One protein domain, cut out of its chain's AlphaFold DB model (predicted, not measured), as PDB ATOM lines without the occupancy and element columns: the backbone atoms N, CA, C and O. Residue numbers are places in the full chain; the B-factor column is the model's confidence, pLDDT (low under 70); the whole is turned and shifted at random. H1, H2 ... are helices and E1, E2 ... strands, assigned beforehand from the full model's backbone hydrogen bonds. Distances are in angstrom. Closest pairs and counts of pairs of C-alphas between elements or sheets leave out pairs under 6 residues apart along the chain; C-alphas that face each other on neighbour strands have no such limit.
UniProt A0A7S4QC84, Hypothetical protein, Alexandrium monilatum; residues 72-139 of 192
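Overview. This is residues 72 to 139 of the 192 residues of the protein "Hypothetical protein" of Alexandrium monilatum (UniProt A0A7S4QC84). What would one see first in this model? A small hairpin of two strands, E1 and E2, has the short helix H1 near the end where E1 begins and E2 ends, with H2 making a corner with H1, and after the end of E2 the helix H3 leads off as an arm whose residues 128 to 139 stick out. The unnamed stretch of residues 72 to 93 comes in from far off to H1 and makes much of the longest axis. What is it made of, and how large is it? The printed part has 68 residues, with three named helices and two named strands in the order H1, H2, E1, E2, H3; the sheet E1 - E2 is antiparallel and the class is mixed, helices and strands. The whole is loose, with a radius of gyration of the C-alphas of 15.9 A and spans of 43 by 36 by 21 A.

Along the chain. Where are the strands? E1 is residues 110 to 113, 10.0 A from first to last C-alpha, and begins at C-alpha 110, at (-88.789, -3.858, 173.382). E2 is residues 119 to 122, 9.8 A from first to last C-alpha. Where are the helices before them? H1 is residues 94 to 101, 10.5 A long from C-alpha 94, at (-92.396, -0.261, 180.121), to C-alpha 101. H2 is residues 103 to 106, 5.8 A from first to last C-alpha. Where is the longest helix? H3 is residues 125 to 139, 20.8 A from first to last C-alpha, and ends at C-alpha 139, at (-82.871, 15.586, 153.438).

Arrangement. How do the two strands pair? E1 and E2 are a hairpin of antiparallel neighbours, with 161 degrees between their N-to-C directions; the C-alphas of Thr 111 and Thr 121 face each other at 4.3 A. N 112 and O 120 are within hydrogen-bond range at 2.8 A, as are N 110 and O 122 at 3.0 A. How near does H1 come to the strands and to H2? The closest C-alphas of H1 and E1 are those of Arg 95 and Thr 110, 6.7 A apart, and those of H1 and E2 are Arg 95 and Phe 122, 7.4 A apart. H1 and H2 only just touch, only at the corner by their link, with 3 pairs of C-alphas within 8 A; the closest are those of Ile 99 and Ala 105, 5.4 A apart. Where does H3 stand? H3 touches no helix: H1 and H3 are apart, E1 and H3 are apart, and H2 and H3 are only just apart, with their closest C-alphas at 8.4 A. What do the helix backbones show? In H1 and H3 every O i to N i+4 pair is within hydrogen-bond range; H2 is too short for such a pair, and its one O i to N i+3 pair is within range.

Size, cuts and confidence. How far does it reach? The two C-alphas farthest apart are those of Pro 72 and Ala 104, 44.0 A, and the first and last printed C-alphas, of Pro 72 and His 139, are 31.7 A apart. Without residues 128 to 139 of H3, which stand free, the body spans 43 by 28 by 19 A. How do the parts join? The printed part has no cut, and the links H1 to H2, H2 to E1, E1 to E2 and E2 to H3 are tight. The C-alphas of residues 72 to 93, with no named element, lie 10 to 26 A from the mean of all C-alphas. Where is confidence low? The mean pLDDT of the printed part is 77.1, and residues 72 to 86 and 136 to 139 are under 70.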
ATOM      1  N   PRO A  72    -111.259  23.177 165.863       48.41
ATOM      2  CA  PRO A  72    -110.916  22.045 166.713       48.41
ATOM      3  C   PRO A  72    -109.545  22.281 167.354       48.41
ATOM      4  O   PRO A  72    -108.600  22.701 166.681       48.41
ATOM      5  N   ALA A  73    -109.441  22.032 168.664       52.94
ATOM      6  CA  ALA A  73    -108.240  22.332 169.452       52.94
ATOM      7  C   ALA A  73    -106.967  21.705 168.852       52.94
ATOM      8  O   ALA A  73    -105.874  22.266 168.951       52.94
ATOM      9  N   TYR A  74    -107.128  20.577 168.158       52.38
ATOM     10  CA  TYR A  74    -106.091  19.955 167.357       52.38
ATOM     11  C   TYR A  74    -106.359  20.143 165.860       52.38
ATOM     12  O   TYR A  74    -107.291  19.570 165.300       52.38
ATOM     13  N   HIS A  75    -105.491  20.907 165.197       55.69
ATOM     14  CA  HIS A  75    -105.446  20.995 163.742       55.69
ATOM     15  C   HIS A  75    -103.984  20.890 163.282       55.69
ATOM     16  O   HIS A  75    -103.164  21.715 163.709       55.69
ATOM     17  N   PRO A  76    -103.626  19.932 162.404       53.94
ATOM     18  CA  PRO A  76    -102.233  19.656 162.028       53.94
ATOM     19  C   PRO A  76    -101.517  20.867 161.408       53.94
ATOM     20  O   PRO A  76    -100.301  20.995 161.532       53.94
ATOM     21  N   ILE A  77    -102.277  21.787 160.806       53.38
ATOM     22  CA  ILE A  77    -101.760  23.022 160.197       53.38
ATOM     23  C   ILE A  77    -101.786  24.214 161.171       53.38
ATOM     24  O   ILE A  77    -100.896  25.057 161.119       53.38
ATOM     25  N   LEU A  78    -102.766  24.305 162.084       53.22
ATOM     26  CA  LEU A  78    -103.008  25.539 162.858       53.22
ATOM     27  C   LEU A  78    -102.326  25.559 164.236       53.22
ATOM     28  O   LEU A  78    -102.503  26.532 164.960       53.22
ATOM     29  N   ARG A  79    -101.538  24.524 164.584       51.84
ATOM     30  CA  ARG A  79    -100.602  24.457 165.736       51.84
ATOM     31  C   ARG A  79    -101.097  25.136 167.032       51.84
ATOM     32  O   ARG A  79    -100.318  25.779 167.725       51.84
ATOM     33  N   ARG A  80    -102.385  25.007 167.365       53.72
ATOM     34  CA  ARG A  80    -102.987  25.648 168.550       53.72
ATOM     35  C   ARG A  80    -103.049  24.757 169.795       53.72
ATOM     36  O   ARG A  80    -103.459  25.247 170.836       53.72
ATOM     37  N   GLY A  81    -102.615  23.498 169.718       56.81
ATOM     38  CA  GLY A  81    -102.683  22.566 170.845       56.81
ATOM     39  C   GLY A  81    -101.565  21.529 170.865       56.81
ATOM     40  O   GLY A  81    -100.886  21.295 169.858       56.81
ATOM     41  N   GLU A  82    -101.394  20.903 172.030       62.28
ATOM     42  CA  GLU A  82    -100.571  19.707 172.200       62.28
ATOM     43  C   GLU A  82    -101.097  18.582 171.297       62.28
ATOM     44  O   GLU A  82    -102.305  18.433 171.096       62.28
ATOM     45  N   ARG A  83    -100.192  17.789 170.711       58.56
ATOM     46  CA  ARG A  83    -100.605  16.626 169.917       58.56
ATOM     47  C   ARG A  83    -101.369  15.670 170.838       58.56
ATOM     48  O   ARG A  83    -100.820  15.340 171.892       58.56
ATOM     49  N   PRO A  84    -102.571  15.193 170.461       58.06
ATOM     50  CA  PRO A  84    -103.248  14.173 171.238       58.06
ATOM     51  C   PRO A  84    -102.299  12.982 171.349       58.06
ATOM     52  O   PRO A  84    -101.843  12.430 170.342       58.06
ATOM     53  N   LYS A  85    -101.927  12.638 172.583       65.50
ATOM     54  CA  LYS A  85    -101.151  11.432 172.852       65.50
ATOM     55  C   LYS A  85    -102.050  10.267 172.454       65.50
ATOM     56  O   LYS A  85    -103.074  10.050 173.089       65.50
ATOM     57  N   ALA A  86    -101.689   9.557 171.384       66.88
ATOM     58  CA  ALA A  86    -102.480   8.437 170.865       66.88
ATOM     59  C   ALA A  86    -102.722   7.349 171.928       66.88
ATOM     60  O   ALA A  86    -103.701   6.617 171.862       66.88
ATOM     61  N   TYR A  87    -101.828   7.265 172.910       70.88
ATOM     62  CA  TYR A  87    -101.922   6.389 174.063       70.88
ATOM     63  C   TYR A  87    -101.279   7.081 175.267       70.88
ATOM     64  O   TYR A  87    -100.233   7.729 175.148       70.88
ATOM     65  N   MET A  88    -101.905   6.930 176.430       75.12
ATOM     66  CA  MET A  88    -101.289   7.225 177.719       75.12
ATOM     67  C   MET A  88    -100.948   5.894 178.375       75.12
ATOM     68  O   MET A  88    -101.804   5.023 178.494       75.12
ATOM     69  N   ILE A  89     -99.683   5.721 178.739       77.88
ATOM     70  CA  ILE A  89     -99.242   4.572 179.526       77.88
ATOM     71  C   ILE A  89     -99.320   5.016 180.982       77.88
ATOM     72  O   ILE A  89     -98.602   5.938 181.374       77.88
ATOM     73  N   GLU A  90    -100.212   4.407 181.756       81.31
ATOM     74  CA  GLU A  90    -100.296   4.642 183.195       81.31
ATOM     75  C   GLU A  90     -99.128   3.933 183.900       81.31
ATOM     76  O   GLU A  90     -98.854   2.762 183.641       81.31
ATOM     77  N   GLY A  91     -98.416   4.649 184.776       84.44
ATOM     78  CA  GLY A  91     -97.295   4.107 185.553       84.44
ATOM     79  C   GLY A  91     -95.905   4.298 184.932       84.44
ATOM     80  O   GLY A  91     -95.658   5.203 184.131       84.44
ATOM     81  N   GLU A  92     -94.947   3.476 185.371       84.19
ATOM     82  CA  GLU A  92     -93.570   3.538 184.881       84.19
ATOM     83  C   GLU A  92     -93.500   3.043 183.428       84.19
ATOM     84  O   GLU A  92     -94.036   1.996 183.074       84.19
ATOM     85  N   HIS A  93     -92.832   3.811 182.562       83.50
ATOM     86  CA  HIS A  93     -92.723   3.482 181.141       83.50
ATOM     87  C   HIS A  93     -92.140   2.062 180.967       83.50
ATOM     88  O   HIS A  93     -91.061   1.803 181.504       83.50
ATOM     89  N   PRO A  94     -92.747   1.165 180.164       85.31
ATOM     90  CA  PRO A  94     -92.396  -0.261 180.121       85.31
ATOM     91  C   PRO A  94     -90.925  -0.491 179.778       85.31
ATOM     92  O   PRO A  94     -90.260  -1.335 180.365       85.31
ATOM     93  N   ARG A  95     -90.368   0.340 178.892       85.00
ATOM     94  CA  ARG A  95     -88.931   0.338 178.599       85.00
ATOM     95  C   ARG A  95     -88.046   0.681 179.809       85.00
ATOM     96  O   ARG A  95     -86.992   0.084 179.960       85.00
ATOM     97  N   LYS A  96     -88.435   1.646 180.648       87.31
ATOM     98  CA  LYS A  96     -87.669   1.996 181.859       87.31
ATOM     99  C   LYS A  96     -87.719   0.857 182.872       87.31
ATOM    100  O   LYS A  96     -86.674   0.491 183.393       87.31
ATOM    101  N   ALA A  97     -88.895   0.262 183.063       88.69
ATOM    102  CA  ALA A  97     -89.057  -0.914 183.911       88.69
ATOM    103  C   ALA A  97     -88.206  -2.098 183.412       88.69
ATOM    104  O   ALA A  97     -87.495  -2.710 184.202       88.69
ATOM    105  N   ALA A  98     -88.200  -2.360 182.099       86.62
ATOM    106  CA  ALA A  98     -87.383  -3.411 181.491       86.62
ATOM    107  C   ALA A  98     -85.876  -3.167 181.678       86.62
ATOM    108  O   ALA A  98     -85.173  -4.072 182.103       86.62
ATOM    109  N   ILE A  99     -85.393  -1.942 181.438       89.38
ATOM    110  CA  ILE A  99     -83.975  -1.579 181.633       89.38
ATOM    111  C   ILE A  99     -83.569  -1.661 183.111       89.38
ATOM    112  O   ILE A  99     -82.439  -2.015 183.429       89.38
ATOM    113  N   LYS A 100     -84.478  -1.309 184.024       92.62
ATOM    114  CA  LYS A 100     -84.239  -1.397 185.467       92.62
ATOM    115  C   LYS A 100     -84.147  -2.849 185.942       92.62
ATOM    116  O   LYS A 100     -83.369  -3.124 186.847       92.62
ATOM    117  N   ALA A 101     -84.939  -3.746 185.353       91.06
ATOM    118  CA  ALA A 101     -84.894  -5.176 185.645       91.06
ATOM    119  C   ALA A 101     -83.662  -5.851 185.021       91.06
ATOM    120  O   ALA A 101     -83.013  -6.657 185.680       91.06
ATOM    121  N   ASP A 102     -83.331  -5.495 183.779       91.12
ATOM    122  CA  ASP A 102     -82.171  -5.999 183.053       91.12
ATOM    123  C   ASP A 102     -81.491  -4.863 182.262       91.12
ATOM    124  O   ASP A 102     -82.026  -4.397 181.247       91.12
ATOM    125  N   PRO A 103     -80.291  -4.418 182.675       91.38
ATOM    126  CA  PRO A 103     -79.531  -3.408 181.947       91.38
ATOM    127  C   PRO A 103     -79.204  -3.800 180.498       91.38
ATOM    128  O   PRO A 103     -79.093  -2.913 179.647       91.38
ATOM    129  N   ALA A 104     -79.091  -5.098 180.185       89.12
ATOM    130  CA  ALA A 104     -78.831  -5.575 178.825       89.12
ATOM    131  C   ALA A 104     -80.018  -5.315 177.880       89.12
ATOM    132  O   ALA A 104     -79.834  -5.123 176.676       89.12
ATOM    133  N   ALA A 105     -81.239  -5.186 178.415       87.88
ATOM    134  CA  ALA A 105     -82.429  -4.854 177.634       87.88
ATOM    135  C   ALA A 105     -82.378  -3.444 177.009       87.88
ATOM    136  O   ALA A 105     -83.203  -3.119 176.153       87.88
ATOM    137  N   ALA A 106     -81.420  -2.591 177.396       88.19
ATOM    138  CA  ALA A 106     -81.251  -1.257 176.820       88.19
ATOM    139  C   ALA A 106     -80.898  -1.275 175.322       88.19
ATOM    140  O   ALA A 106     -81.305  -0.353 174.596       88.19
ATOM    141  N   ASP A 107     -80.173  -2.309 174.886       90.25
ATOM    142  CA  ASP A 107     -79.684  -2.479 173.514       90.25
ATOM    143  C   ASP A 107     -80.632  -3.317 172.635       90.25
ATOM    144  O   ASP A 107     -80.480  -3.340 171.416       90.25
ATOM    145  N   HIS A 108     -81.659  -3.945 173.215       87.31
ATOM    146  CA  HIS A 108     -82.631  -4.750 172.474       87.31
ATOM    147  C   HIS A 108     -83.945  -3.991 172.216       87.31
ATOM    148  O   HIS A 108     -84.390  -3.193 173.048       87.31
ATOM    149  N   PRO A 109     -84.611  -4.218 171.067       90.25
ATOM    150  CA  PRO A 109     -85.933  -3.658 170.823       90.25
ATOM    151  C   PRO A 109     -86.949  -4.265 171.797       90.25
ATOM    152  O   PRO A 109     -87.029  -5.481 171.956       90.25
ATOM    153  N   THR A 110     -87.756  -3.418 172.434       89.69
ATOM    154  CA  THR A 110     -88.789  -3.858 173.382       89.69
ATOM    155  C   THR A 110     -90.165  -3.688 172.754       89.69
ATOM    156  O   THR A 110     -90.565  -2.566 172.441       89.69
ATOM    157  N   THR A 111     -90.912  -4.779 172.592       89.75
ATOM    158  CA  THR A 111     -92.291  -4.732 172.083       89.75
ATOM    159  C   THR A 111     -93.272  -4.798 173.246       89.75
ATOM    160  O   THR A 111     -93.281  -5.765 174.000       89.75
ATOM    161  N   TYR A 112     -94.119  -3.782 173.375       87.62
ATOM    162  CA  TYR A 112     -95.183  -3.716 174.369       87.62
ATOM    163  C   TYR A 112     -96.542  -3.893 173.693       87.62
ATOM    164  O   TYR A 112     -96.848  -3.192 172.729       87.62
ATOM    165  N   ARG A 113     -97.356  -4.837 174.175       87.69
ATOM    166  CA  ARG A 113     -98.726  -5.038 173.688       87.69
ATOM    167  C   ARG A 113     -99.698  -4.236 174.544       87.69
ATOM    168  O   ARG A 113     -99.691  -4.349 175.763       87.69
ATOM    169  N   LEU A 114    -100.517  -3.440 173.875       83.50
ATOM    170  CA  LEU A 114    -101.620  -2.692 174.449       83.50
ATOM    171  C   LEU A 114    -102.916  -3.499 174.346       83.50
ATOM    172  O   LEU A 114    -103.038  -4.438 173.552       83.50
ATOM    173  N   ASN A 115    -103.917  -3.071 175.110       81.69
ATOM    174  CA  ASN A 115    -105.280  -3.568 174.972       81.69
ATOM    175  C   ASN A 115    -105.799  -3.302 173.547       81.69
ATOM    176  O   ASN A 115    -105.483  -2.279 172.940       81.69
ATOM    177  N   GLY A 116    -106.592  -4.229 173.004       82.50
ATOM    178  CA  GLY A 116    -107.127  -4.108 171.643       82.50
ATOM    179  C   GLY A 116    -106.145  -4.496 170.533       82.50
ATOM    180  O   GLY A 116    -106.238  -3.971 169.430       82.50
ATOM    181  N   ASN A 117    -105.203  -5.407 170.811       83.69
ATOM    182  CA  ASN A 117    -104.225  -5.940 169.847       83.69
ATOM    183  C   ASN A 117    -103.259  -4.908 169.237       83.69
ATOM    184  O   ASN A 117    -102.520  -5.238 168.308       83.69
ATOM    185  N   ALA A 118    -103.210  -3.681 169.757       82.75
ATOM    186  CA  ALA A 118    -102.186  -2.723 169.367       82.75
ATOM    187  C   ALA A 118    -100.832  -3.111 169.986       82.75
ATOM    188  O   ALA A 118    -100.760  -3.605 171.110       82.75
ATOM    189  N   SER A 119     -99.733  -2.882 169.267       89.69
ATOM    190  CA  SER A 119     -98.380  -3.078 169.790       89.69
ATOM    191  C   SER A 119     -97.508  -1.859 169.512       89.69
ATOM    192  O   SER A 119     -97.597  -1.228 168.460       89.69
ATOM    193  N   ILE A 120     -96.672  -1.509 170.486       87.81
ATOM    194  CA  ILE A 120     -95.674  -0.449 170.378       87.81
ATOM    195  C   ILE A 120     -94.300  -1.095 170.490       87.81
ATOM    196  O   ILE A 120     -93.962  -1.675 171.522       87.81
ATOM    197  N   THR A 121     -93.492  -0.959 169.444       90.50
ATOM    198  CA  THR A 121     -92.094  -1.397 169.454       90.50
ATOM    199  C   THR A 121     -91.191  -0.207 169.740       90.50
ATOM    200  O   THR A 121     -91.099   0.732 168.949       90.50
ATOM    201  N   PHE A 122     -90.497  -0.247 170.873       86.88
ATOM    202  CA  PHE A 122     -89.496   0.740 171.245       86.88
ATOM    203  C   PHE A 122     -88.126   0.305 170.731       86.88
ATOM    204  O   PHE A 122     -87.613  -0.742 171.121       86.88
ATOM    205  N   LEU A 123     -87.528   1.129 169.872       87.81
ATOM    206  CA  LEU A 123     -86.184   0.895 169.353       87.81
ATOM    207  C   LEU A 123     -85.106   1.413 170.329       87.81
ATOM    208  O   LEU A 123     -85.348   2.392 171.053       87.81
ATOM    209  N   PRO A 124     -83.906   0.803 170.336       88.25
ATOM    210  CA  PRO A 124     -82.750   1.325 171.059       88.25
ATOM    211  C   PRO A 124     -82.417   2.758 170.624       88.25
ATOM    212  O   PRO A 124     -82.555   3.118 169.456       88.25
ATOM    213  N   LYS A 125     -81.957   3.601 171.561       82.75
ATOM    214  CA  LYS A 125     -81.658   5.020 171.261       82.75
ATOM    215  C   LYS A 125     -80.554   5.161 170.209       82.75
ATOM    216  O   LYS A 125     -80.685   5.989 169.314       82.75
ATOM    217  N   LYS A 126     -79.531   4.303 170.293       84.19
ATOM    218  CA  LYS A 126     -78.391   4.266 169.365       84.19
ATOM    219  C   LYS A 126     -78.857   4.109 167.908       84.19
ATOM    220  O   LYS A 126     -78.412   4.845 167.032       84.19
ATOM    221  N   ASP A 127     -79.837   3.237 167.667       76.44
ATOM    222  CA  ASP A 127     -80.374   2.981 166.323       76.44
ATOM    223  C   ASP A 127     -81.230   4.134 165.793       76.44
ATOM    224  O   ASP A 127     -81.233   4.427 164.593       76.44
ATOM    225  N   VAL A 128     -81.984   4.790 166.680       76.19
ATOM    226  CA  VAL A 128     -82.826   5.939 166.320       76.19
ATOM    227  C   VAL A 128     -81.958   7.130 165.926       76.19
ATOM    228  O   VAL A 128     -82.243   7.775 164.920       76.19
ATOM    229  N   GLU A 129     -80.885   7.392 166.669       80.50
ATOM    230  CA  GLU A 129     -79.941   8.472 166.371       80.50
ATOM    231  C   GLU A 129     -79.220   8.235 165.042       80.50
ATOM    232  O   GLU A 129     -79.189   9.137 164.206       80.50
ATOM    233  N   ALA A 130     -78.748   7.012 164.784       78.88
ATOM    234  CA  ALA A 130     -78.126   6.659 163.509       78.88
ATOM    235  C   ALA A 130     -79.086   6.858 162.320       78.88
ATOM    236  O   ALA A 130     -78.722   7.465 161.308       78.88
ATOM    237  N   LYS A 131     -80.344   6.412 162.448       77.50
ATOM    238  CA  LYS A 131     -81.372   6.606 161.411       77.50
ATOM    239  C   LYS A 131     -81.726   8.078 161.222       77.50
ATOM    240  O   LYS A 131     -81.827   8.530 160.082       77.50
ATOM    241  N   TYR A 132     -81.886   8.827 162.310       76.31
ATOM    242  CA  TYR A 132     -82.200  10.251 162.256       76.31
ATOM    243  C   TYR A 132     -81.064  11.052 161.621       76.31
ATOM    244  O   TYR A 132     -81.320  11.887 160.756       76.31
ATOM    245  N   GLN A 133     -79.808  10.771 161.973       75.44
ATOM    246  CA  GLN A 133     -78.642  11.401 161.353       75.44
ATOM    247  C   GLN A 133     -78.555  11.061 159.861       75.44
ATOM    248  O   GLN A 133     -78.437  11.970 159.038       75.44
ATOM    249  N   ALA A 134     -78.712   9.788 159.485       74.81
ATOM    250  CA  ALA A 134     -78.719   9.369 158.083       74.81
ATOM    251  C   ALA A 134     -79.842  10.046 157.278       74.81
ATOM    252  O   ALA A 134     -79.635  10.487 156.144       74.81
ATOM    253  N   GLN A 135     -81.031  10.172 157.867       74.31
ATOM    254  CA  GLN A 135     -82.179  10.810 157.232       74.31
ATOM    255  C   GLN A 135     -82.010  12.333 157.144       74.31
ATOM    256  O   GLN A 135     -82.283  12.914 156.095       74.31
ATOM    257  N   THR A 136     -81.490  12.976 158.189       68.81
ATOM    258  CA  THR A 136     -81.185  14.415 158.208       68.81
ATOM    259  C   THR A 136     -80.151  14.754 157.135       68.81
ATOM    260  O   THR A 136     -80.394  15.627 156.306       68.81
ATOM    261  N   LEU A 137     -79.062  13.986 157.042       64.75
ATOM    262  CA  LEU A 137     -78.052  14.132 155.988       64.75
ATOM    263  C   LEU A 137     -78.635  13.923 154.580       64.75
ATOM    264  O   LEU A 137     -78.242  14.609 153.636       64.75
ATOM    265  N   LYS A 138     -79.597  13.004 154.420       67.44
ATOM    266  CA  LYS A 138     -80.272  12.757 153.136       67.44
ATOM    267  C   LYS A 138     -81.223  13.893 152.742       67.44
ATOM    268  O   LYS A 138     -81.287  14.240 151.564       67.44
ATOM    269  N   HIS A 139     -81.936  14.487 153.698       59.81
ATOM    270  CA  HIS A 139     -82.871  15.586 153.438       59.81
ATOM    271  C   HIS A 139     -82.178  16.949 153.291       59.81
ATOM    272  O   HIS A 139     -82.621  17.760 152.480       59.81
TER     273      HIS A 139